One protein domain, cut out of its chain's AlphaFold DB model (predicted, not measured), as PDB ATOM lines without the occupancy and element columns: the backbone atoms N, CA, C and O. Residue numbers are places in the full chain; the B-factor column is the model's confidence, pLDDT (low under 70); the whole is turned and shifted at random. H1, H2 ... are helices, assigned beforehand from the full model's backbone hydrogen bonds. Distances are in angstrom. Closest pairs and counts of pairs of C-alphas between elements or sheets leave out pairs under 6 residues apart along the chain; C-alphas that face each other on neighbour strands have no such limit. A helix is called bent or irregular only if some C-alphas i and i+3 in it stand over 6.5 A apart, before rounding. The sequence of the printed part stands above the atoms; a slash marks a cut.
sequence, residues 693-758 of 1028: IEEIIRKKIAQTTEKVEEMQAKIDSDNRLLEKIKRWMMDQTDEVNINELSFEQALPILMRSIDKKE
ATOM      1  N   ILE A 693      15.556 -60.938 -51.707       61.03
ATOM      2  CA  ILE A 693      15.800 -59.515 -52.000       61.03
ATOM      3  C   ILE A 693      15.774 -58.643 -50.729       61.03
ATOM      4  O   ILE A 693      16.504 -57.657 -50.640       61.03
ATOM      5  N   GLU A 694      14.967 -59.016 -49.735       61.94
ATOM      6  CA  GLU A 694      14.835 -58.277 -48.476       61.94
ATOM      7  C   GLU A 694      16.125 -58.313 -47.640       61.94
ATOM      8  O   GLU A 694      16.542 -57.298 -47.084       61.94
ATOM      9  N   GLU A 695      16.805 -59.458 -47.613       66.06
ATOM     10  CA  GLU A 695      18.049 -59.651 -46.866       66.06
ATOM     11  C   GLU A 695      19.230 -58.931 -47.534       66.06
ATOM     12  O   GLU A 695      20.044 -58.301 -46.856       66.06
ATOM     13  N   ILE A 696      19.257 -58.908 -48.872       66.75
ATOM     14  CA  ILE A 696      20.236 -58.143 -49.664       66.75
ATOM     15  C   ILE A 696      20.097 -56.642 -49.390       66.75
ATOM     16  O   ILE A 696      21.096 -55.947 -49.195       66.75
ATOM     17  N   ILE A 697      18.861 -56.137 -49.355       66.25
ATOM     18  CA  ILE A 697      18.593 -54.721 -49.089       66.25
ATOM     19  C   ILE A 697      18.945 -54.372 -47.643       66.25
ATOM     20  O   ILE A 697      19.614 -53.365 -47.433       66.25
ATOM     21  N   ARG A 698      18.605 -55.211 -46.653       69.06
ATOM     22  CA  ARG A 698      19.025 -54.982 -45.257       69.06
ATOM     23  C   ARG A 698      20.544 -54.949 -45.111       69.06
ATOM     24  O   ARG A 698      21.059 -54.047 -44.458       69.06
ATOM     25  N   LYS A 699      21.265 -55.872 -45.755       71.12
ATOM     26  CA  LYS A 699      22.735 -55.912 -45.705       71.12
ATOM     27  C   LYS A 699      23.362 -54.677 -46.360       71.12
ATOM     28  O   LYS A 699      24.289 -54.102 -45.797       71.12
ATOM     29  N   LYS A 700      22.828 -54.216 -47.499       68.69
ATOM     30  CA  LYS A 700      23.285 -52.974 -48.148       68.69
ATOM     31  C   LYS A 700      22.939 -51.719 -47.353       68.69
ATOM     32  O   LYS A 700      23.766 -50.816 -47.296       68.69
ATOM     33  N   ILE A 701      21.756 -51.652 -46.739       70.50
ATOM     34  CA  ILE A 701      21.384 -50.541 -45.856       70.50
ATOM     35  C   ILE A 701      22.343 -50.501 -44.667       70.50
ATOM     36  O   ILE A 701      22.919 -49.452 -44.432       70.50
ATOM     37  N   ALA A 702      22.616 -51.632 -44.012       71.25
ATOM     38  CA  ALA A 702      23.572 -51.700 -42.906       71.25
ATOM     39  C   ALA A 702      24.979 -51.219 -43.310       71.25
ATOM     40  O   ALA A 702      25.534 -50.350 -42.649       71.25
ATOM     41  N   GLN A 703      25.508 -51.689 -44.447       71.06
ATOM     42  CA  GLN A 703      26.804 -51.231 -44.976       71.06
ATOM     43  C   GLN A 703      26.809 -49.743 -45.361       71.06
ATOM     44  O   GLN A 703      27.834 -49.072 -45.275       71.06
ATOM     45  N   THR A 704      25.674 -49.218 -45.829       68.88
ATOM     46  CA  THR A 704      25.545 -47.796 -46.173       68.88
ATOM     47  C   THR A 704      25.474 -46.947 -44.909       68.88
ATOM     48  O   THR A 704      26.130 -45.913 -44.854       68.88
ATOM     49  N   THR A 705      24.740 -47.390 -43.886       69.31
ATOM     50  CA  THR A 705      24.680 -46.740 -42.573       69.31
ATOM     51  C   THR A 705      26.060 -46.701 -41.926       69.31
ATOM     52  O   THR A 705      26.486 -45.630 -41.517       69.31
ATOM     53  N   GLU A 706      26.806 -47.809 -41.950       71.44
ATOM     54  CA  GLU A 706      28.185 -47.877 -41.445       71.44
ATOM     55  C   GLU A 706      29.104 -46.872 -42.164       71.44
ATOM     56  O   GLU A 706      29.781 -46.071 -41.525       71.44
ATOM     57  N   LYS A 707      29.047 -46.796 -43.501       70.94
ATOM     58  CA  LYS A 707      29.806 -45.787 -44.265       70.94
ATOM     59  C   LYS A 707      29.369 -44.351 -43.976       70.94
ATOM     60  O   LYS A 707      30.193 -43.440 -44.026       70.94
ATOM     61  N   VAL A 708      28.080 -44.112 -43.731       69.31
ATOM     62  CA  VAL A 708      27.572 -42.784 -43.358       69.31
ATOM     63  C   VAL A 708      28.069 -42.399 -41.968       69.31
ATOM     64  O   VAL A 708      28.492 -41.260 -41.789       69.31
ATOM     65  N   GLU A 709      28.100 -43.333 -41.023       75.44
ATOM     66  CA  GLU A 709      28.677 -43.130 -39.693       75.44
ATOM     67  C   GLU A 709      30.189 -42.864 -39.768       75.44
ATOM     68  O   GLU A 709      30.666 -41.914 -39.149       75.44
ATOM     69  N   GLU A 710      30.937 -43.598 -40.600       74.12
ATOM     70  CA  GLU A 710      32.359 -43.329 -40.863       74.12
ATOM     71  C   GLU A 710      32.583 -41.939 -41.479       74.12
ATOM     72  O   GLU A 710      33.473 -41.191 -41.057       74.12
ATOM     73  N   MET A 711      31.772 -41.558 -42.473       71.25
ATOM     74  CA  MET A 711      31.843 -40.229 -43.085       71.25
ATOM     75  C   MET A 711      31.485 -39.130 -42.084       71.25
ATOM     76  O   MET A 711      32.158 -38.101 -42.065       71.25
ATOM     77  N   GLN A 712      30.483 -39.343 -41.230       75.00
ATOM     78  CA  GLN A 712      30.100 -38.391 -40.191       75.00
ATOM     79  C   GLN A 712      31.203 -38.250 -39.135       75.00
ATOM     80  O   GLN A 712      31.580 -37.130 -38.798       75.00
ATOM     81  N   ALA A 713      31.802 -39.357 -38.688       77.12
ATOM     82  CA  ALA A 713      32.937 -39.341 -37.769       77.12
ATOM     83  C   ALA A 713      34.145 -38.598 -38.365       77.12
ATOM     84  O   ALA A 713      34.827 -37.836 -37.670       77.12
ATOM     85  N   LYS A 714      34.387 -38.759 -39.670       78.69
ATOM     86  CA  LYS A 714      35.422 -38.013 -40.391       78.69
ATOM     87  C   LYS A 714      35.100 -36.521 -40.477       78.69
ATOM     88  O   LYS A 714      35.976 -35.711 -40.186       78.69
ATOM     89  N   ILE A 715      33.860 -36.154 -40.802       76.06
ATOM     90  CA  ILE A 715      33.398 -34.756 -40.822       76.06
ATOM     91  C   ILE A 715      33.565 -34.114 -39.441       76.06
ATOM     92  O   ILE A 715      34.072 -32.998 -39.337       76.06
ATOM     93  N   ASP A 716      33.206 -34.816 -38.368       78.19
ATOM     94  CA  ASP A 716      33.350 -34.313 -37.001       78.19
ATOM     95  C   ASP A 716      34.826 -34.151 -36.603       78.19
ATOM     96  O   ASP A 716      35.195 -33.171 -35.948       78.19
ATOM     97  N   SER A 717      35.692 -35.076 -37.028       82.44
ATOM     98  CA  SER A 717      37.146 -34.975 -36.852       82.44
ATOM     99  C   SER A 717      37.727 -33.768 -37.597       82.44
ATOM    100  O   SER A 717      38.465 -32.969 -37.009       82.44
ATOM    101  N   ASP A 718      37.336 -33.578 -38.858       77.19
ATOM    102  CA  ASP A 718      37.777 -32.459 -39.691       77.19
ATOM    103  C   ASP A 718      37.282 -31.119 -39.120       77.19
ATOM    104  O   ASP A 718      38.054 -30.166 -39.021       77.19
ATOM    105  N   ASN A 719      36.044 -31.049 -38.624       78.31
ATOM    106  CA  ASN A 719      35.509 -29.864 -37.946       78.31
ATOM    107  C   ASN A 719      36.277 -29.534 -36.656       78.31
ATOM    108  O   ASN A 719      36.587 -28.369 -36.393       78.31
ATOM    109  N   ARG A 720      36.658 -30.547 -35.864       78.50
ATOM    110  CA  ARG A 720      37.524 -30.350 -34.686       78.50
ATOM    111  C   ARG A 720      38.904 -29.828 -35.080       78.50
ATOM    112  O   ARG A 720      39.465 -29.003 -34.357       78.50
ATOM    113  N   LEU A 721      39.465 -30.300 -36.195       75.75
ATOM    114  CA  LEU A 721      40.740 -29.811 -36.718       75.75
ATOM    115  C   LEU A 721      40.628 -28.353 -37.181       75.75
ATOM    116  O   LEU A 721      41.483 -27.543 -36.825       75.75
ATOM    117  N   LEU A 722      39.564 -28.002 -37.904       75.75
ATOM    118  CA  LEU A 722      39.315 -26.633 -38.362       75.75
ATOM    119  C   LEU A 722      39.166 -25.654 -37.192       75.75
ATOM    120  O   LEU A 722      39.749 -24.575 -37.235       75.75
ATOM    121  N   GLU A 723      38.494 -26.039 -36.105       81.12
ATOM    122  CA  GLU A 723      38.411 -25.202 -34.898       81.12
ATOM    123  C   GLU A 723      39.750 -25.055 -34.160       81.12
ATOM    124  O   GLU A 723      40.059 -23.987 -33.625       81.12
ATOM    125  N   LYS A 724      40.599 -26.092 -34.162       81.56
ATOM    126  CA  LYS A 724      41.976 -25.969 -33.650       81.56
ATOM    127  C   LYS A 724      42.802 -25.001 -34.498       81.56
ATOM    128  O   LYS A 724      43.511 -24.171 -33.936       81.56
ATOM    129  N   ILE A 725      42.686 -25.081 -35.826       77.38
ATOM    130  CA  ILE A 725      43.352 -24.159 -36.758       77.38
ATOM    131  C   ILE A 725      42.844 -22.729 -36.534       77.38
ATOM    132  O   ILE A 725      43.658 -21.818 -36.426       77.38
ATOM    133  N   LYS A 726      41.527 -22.535 -36.380       80.25
ATOM    134  CA  LYS A 726      40.916 -21.230 -36.084       80.25
ATOM    135  C   LYS A 726      41.525 -20.590 -34.840       80.25
ATOM    136  O   LYS A 726      41.984 -19.456 -34.911       80.25
ATOM    137  N   ARG A 727      41.557 -21.326 -33.721       80.88
ATOM    138  CA  ARG A 727      42.130 -20.840 -32.454       80.88
ATOM    139  C   ARG A 727      43.606 -20.513 -32.586       80.88
ATOM    140  O   ARG A 727      44.006 -19.425 -32.202       80.88
ATOM    141  N   TRP A 728      44.384 -21.404 -33.201       84.12
ATOM    142  CA  TRP A 728      45.805 -21.151 -33.428       84.12
ATOM    143  C   TRP A 728      46.030 -19.873 -34.243       84.12
ATOM    144  O   TRP A 728      46.870 -19.061 -33.879       84.12
ATOM    145  N   MET A 729      45.261 -19.659 -35.315       80.56
ATOM    146  CA  MET A 729      45.368 -18.445 -36.128       80.56
ATOM    147  C   MET A 729      44.943 -17.190 -35.356       80.56
ATOM    148  O   MET A 729      45.588 -16.159 -35.512       80.56
ATOM    149  N   MET A 730      43.909 -17.279 -34.513       79.88
ATOM    150  CA  MET A 730      43.493 -16.177 -33.636       79.88
ATOM    151  C   MET A 730      44.579 -15.813 -32.618       79.88
ATOM    152  O   MET A 730      44.866 -14.631 -32.462       79.88
ATOM    153  N   ASP A 731      45.247 -16.804 -32.019       78.88
ATOM    154  CA  ASP A 731      46.379 -16.589 -31.103       78.88
ATOM    155  C   ASP A 731      47.587 -15.933 -31.801       78.88
ATOM    156  O   ASP A 731      48.459 -15.371 -31.144       78.88
ATOM    157  N   GLN A 732      47.682 -16.006 -33.135       77.62
ATOM    158  CA  GLN A 732      48.728 -15.320 -33.902       77.62
ATOM    159  C   GLN A 732      48.349 -13.885 -34.301       77.62
ATOM    160  O   GLN A 732      49.226 -13.123 -34.727       77.62
ATOM    161  N   THR A 733      47.078 -13.499 -34.183       77.06
ATOM    162  CA  THR A 733      46.549 -12.203 -34.625       77.06
ATOM    163  C   THR A 733      45.871 -11.485 -33.459       77.06
ATOM    164  O   THR A 733      44.646 -11.464 -33.366       77.06
ATOM    165  N   ASP A 734      46.672 -10.871 -32.587       67.56
ATOM    166  CA  ASP A 734      46.239 -10.262 -31.316       67.56
ATOM    167  C   ASP A 734      45.174  -9.142 -31.450       67.56
ATOM    168  O   ASP A 734      44.583  -8.724 -30.457       67.56
ATOM    169  N   GLU A 735      44.892  -8.653 -32.665       69.25
ATOM    170  CA  GLU A 735      44.078  -7.447 -32.903       69.25
ATOM    171  C   GLU A 735      42.786  -7.672 -33.713       69.25
ATOM    172  O   GLU A 735      41.996  -6.740 -33.882       69.25
ATOM    173  N   VAL A 736      42.524  -8.878 -34.231       74.06
ATOM    174  CA  VAL A 736      41.353  -9.108 -35.100       74.06
ATOM    175  C   VAL A 736      40.219  -9.740 -34.296       74.06
ATOM    176  O   VAL A 736      40.265 -10.919 -33.957       74.06
ATOM    177  N   ASN A 737      39.163  -8.970 -34.010       75.06
ATOM    178  CA  ASN A 737      37.950  -9.504 -33.389       75.06
ATOM    179  C   ASN A 737      37.055 -10.157 -34.457       75.06
ATOM    180  O   ASN A 737      36.441  -9.477 -35.276       75.06
ATOM    181  N   ILE A 738      37.015 -11.488 -34.457       79.69
ATOM    182  CA  ILE A 738      36.380 -12.328 -35.496       79.69
ATOM    183  C   ILE A 738      35.287 -13.219 -34.900       79.69
ATOM    184  O   ILE A 738      34.770 -14.109 -35.574       79.69
ATOM    185  N   ASN A 739      34.930 -12.983 -33.634       77.12
ATOM    186  CA  ASN A 739      34.050 -13.851 -32.852       77.12
ATOM    187  C   ASN A 739      32.629 -13.963 -33.432       77.12
ATOM    188  O   ASN A 739      31.935 -14.930 -33.136       77.12
ATOM    189  N   GLU A 740      32.220 -13.025 -34.292       78.00
ATOM    190  CA  GLU A 740      30.888 -12.987 -34.916       78.00
ATOM    191  C   GLU A 740      30.868 -13.440 -36.387       78.00
ATOM    192  O   GLU A 740      29.801 -13.520 -36.995       78.00
ATOM    193  N   LEU A 741      32.024 -13.750 -36.985       80.06
ATOM    194  CA  LEU A 741      32.115 -14.118 -38.401       80.06
ATOM    195  C   LEU A 741      32.110 -15.639 -38.586       80.06
ATOM    196  O   LEU A 741      32.712 -16.392 -37.812       80.06
ATOM    197  N   SER A 742      31.454 -16.099 -39.656       80.56
ATOM    198  CA  SER A 742      31.483 -17.515 -40.030       80.56
ATOM    199  C   SER A 742      32.912 -17.947 -40.382       80.56
ATOM    200  O   SER A 742      33.734 -17.136 -40.813       80.56
ATOM    201  N   PHE A 743      33.233 -19.233 -40.212       75.81
ATOM    202  CA  PHE A 743      34.585 -19.758 -40.452       75.81
ATOM    203  C   PHE A 743      35.112 -19.424 -41.862       75.81
ATOM    204  O   PHE A 743      36.265 -19.025 -42.019       75.81
ATOM    205  N   GLU A 744      34.243 -19.489 -42.875       75.56
ATOM    206  CA  GLU A 744      34.564 -19.152 -44.271       75.56
ATOM    207  C   GLU A 744      34.944 -17.676 -44.468       75.56
ATOM    208  O   GLU A 744      35.735 -17.351 -45.353       75.56
ATOM    209  N   GLN A 745      34.406 -16.778 -43.639       81.81
ATOM    210  CA  GLN A 745      34.706 -15.346 -43.668       81.81
ATOM    211  C   GLN A 745      35.898 -14.988 -42.777       81.81
ATOM    212  O   GLN A 745      36.672 -14.093 -43.113       81.81
ATOM    213  N   ALA A 746      36.072 -15.700 -41.661       81.06
ATOM    214  CA  ALA A 746      37.156 -15.478 -40.713       81.06
ATOM    215  C   ALA A 746      38.519 -15.924 -41.268       81.06
ATOM    216  O   ALA A 746      39.513 -15.219 -41.092       81.06
ATOM    217  N   LEU A 747      38.577 -17.056 -41.982       79.25
ATOM    218  CA  LEU A 747      39.834 -17.648 -42.451       79.25
ATOM    219  C   LEU A 747      40.636 -16.728 -43.399       79.25
ATOM    220  O   LEU A 747      41.822 -16.522 -43.147       79.25
ATOM    221  N   PRO A 748      40.047 -16.098 -44.439       79.69
ATOM    222  CA  PRO A 748      40.796 -15.202 -45.324       79.69
ATOM    223  C   PRO A 748      41.296 -13.937 -44.616       79.69
ATOM    224  O   PRO A 748      42.328 -13.385 -44.999       79.69
ATOM    225  N   ILE A 749      40.564 -13.463 -43.604       82.38
ATOM    226  CA  ILE A 749      40.945 -12.290 -42.807       82.38
ATOM    227  C   ILE A 749      42.134 -12.651 -41.911       82.38
ATOM    228  O   ILE A 749      43.132 -11.935 -41.923       82.38
ATOM    229  N   LEU A 750      42.068 -13.797 -41.226       81.19
ATOM    230  CA  LEU A 750      43.166 -14.345 -40.427       81.19
ATOM    231  C   LEU A 750      44.432 -14.564 -41.260       81.19
ATOM    232  O   LEU A 750      45.501 -14.108 -40.867       81.19
ATOM    233  N   MET A 751      44.315 -15.191 -42.436       80.44
ATOM    234  CA  MET A 751      45.455 -15.410 -43.338       80.44
ATOM    235  C   MET A 751      46.115 -14.093 -43.752       80.44
ATOM    236  O   MET A 751      47.326 -13.952 -43.625       80.44
ATOM    237  N   ARG A 752      45.329 -13.090 -44.166       80.94
ATOM    238  CA  ARG A 752      45.876 -11.772 -44.537       80.94
ATOM    239  C   ARG A 752      46.522 -11.043 -43.365       80.94
ATOM    240  O   ARG A 752      47.453 -10.276 -43.587       80.94
ATOM    241  N   SER A 753      46.009 -11.216 -42.151       82.00
ATOM    242  CA  SER A 753      46.592 -10.604 -40.956       82.00
ATOM    243  C   SER A 753      47.901 -11.279 -40.552       82.00
ATOM    244  O   SER A 753      48.835 -10.583 -40.169       82.00
ATOM    245  N   ILE A 754      48.009 -12.602 -40.715       79.12
ATOM    246  CA  ILE A 754      49.264 -13.342 -40.522       79.12
ATOM    247  C   ILE A 754      50.297 -12.943 -41.586       79.12
ATOM    248  O   ILE A 754      51.427 -12.632 -41.230       79.12
ATOM    249  N   ASP A 755      49.905 -12.854 -42.862       76.75
ATOM    250  CA  ASP A 755      50.803 -12.455 -43.961       76.75
ATOM    251  C   ASP A 755      51.334 -11.017 -43.821       76.75
ATOM    252  O   ASP A 755      52.385 -10.678 -44.360       76.75
ATOM    253  N   LYS A 756      50.601 -10.150 -43.113       78.69
ATOM    254  CA  LYS A 756      51.010  -8.767 -42.825       78.69
ATOM    255  C   LYS A 756      51.878  -8.634 -41.578       78.69
ATOM    256  O   LYS A 756      52.420  -7.552 -41.353       78.69
ATOM    257  N   LYS A 757      51.987  -9.680 -40.757       73.44
ATOM    258  CA  LYS A 757      52.847  -9.665 -39.576       73.44
ATOM    259  C   LYS A 757      54.294  -9.694 -40.065       73.44
ATOM    260  O   LYS A 757      54.652 -10.536 -40.887       73.44
ATOM    261  N   GLU A 758      55.116  -8.755 -39.596       66.81
ATOM    262  CA  GLU A 758      56.544  -8.763 -39.920       66.81
ATOM    263  C   GLU A 758      57.120 -10.134 -39.573       66.81
ATOM    264  O   GLU A 758      56.864 -10.664 -38.488       66.81
TER     265      GLU A 758
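What this domain is: This is residues 693 to 758 of the 1028 residues of an uncharacterized protein of Tritrichomonas foetus (UniProt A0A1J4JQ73). One long helix, H1, makes the length of a rod; residues 693 to 721 stick out as a free arm, and at the other end the link folds back so that the short H2 packs on the last turns of H1. The printed part has 66 residues with two named helices, H1 then H2, and no named strand: all helix. It is extended, with a radius of gyration of the C-alphas of 19.7 A and spans of 65 by 18 by 16 A.

How they stand to each other: H1, residues 693 to 732, touches H2, residues 743 to 755, with residues 726 to 732 alone. The closest C-alphas are those of Met 729 and Leu 750, 6.3 A apart. They run the same way at a tilt of 37 degrees, only just steep. Every O i to N i+4 pair is within hydrogen-bond range in H1, and 7 of 9 in H2.

Where its parts are: H1 runs 58.0 A from C-alpha 693 at (15.800, -59.515, -52.000) to C-alpha 732 at (48.728, -15.320, -33.902). H2 spans 18.1 A, ending at C-alpha 755 (50.803, -12.455, -43.961); it is neither bent nor irregular, but only just: C-alphas 745 and 748 are 6.3 A apart.

The domain as a whole: The farthest C-alphas, of Ile 693 and Glu 758, are 66.2 A apart. The printed part has no cut, and the link of 10 residues is short. Mean pLDDT of the printed part is 75.5; 13 residues are under 70, among them 693 to 698.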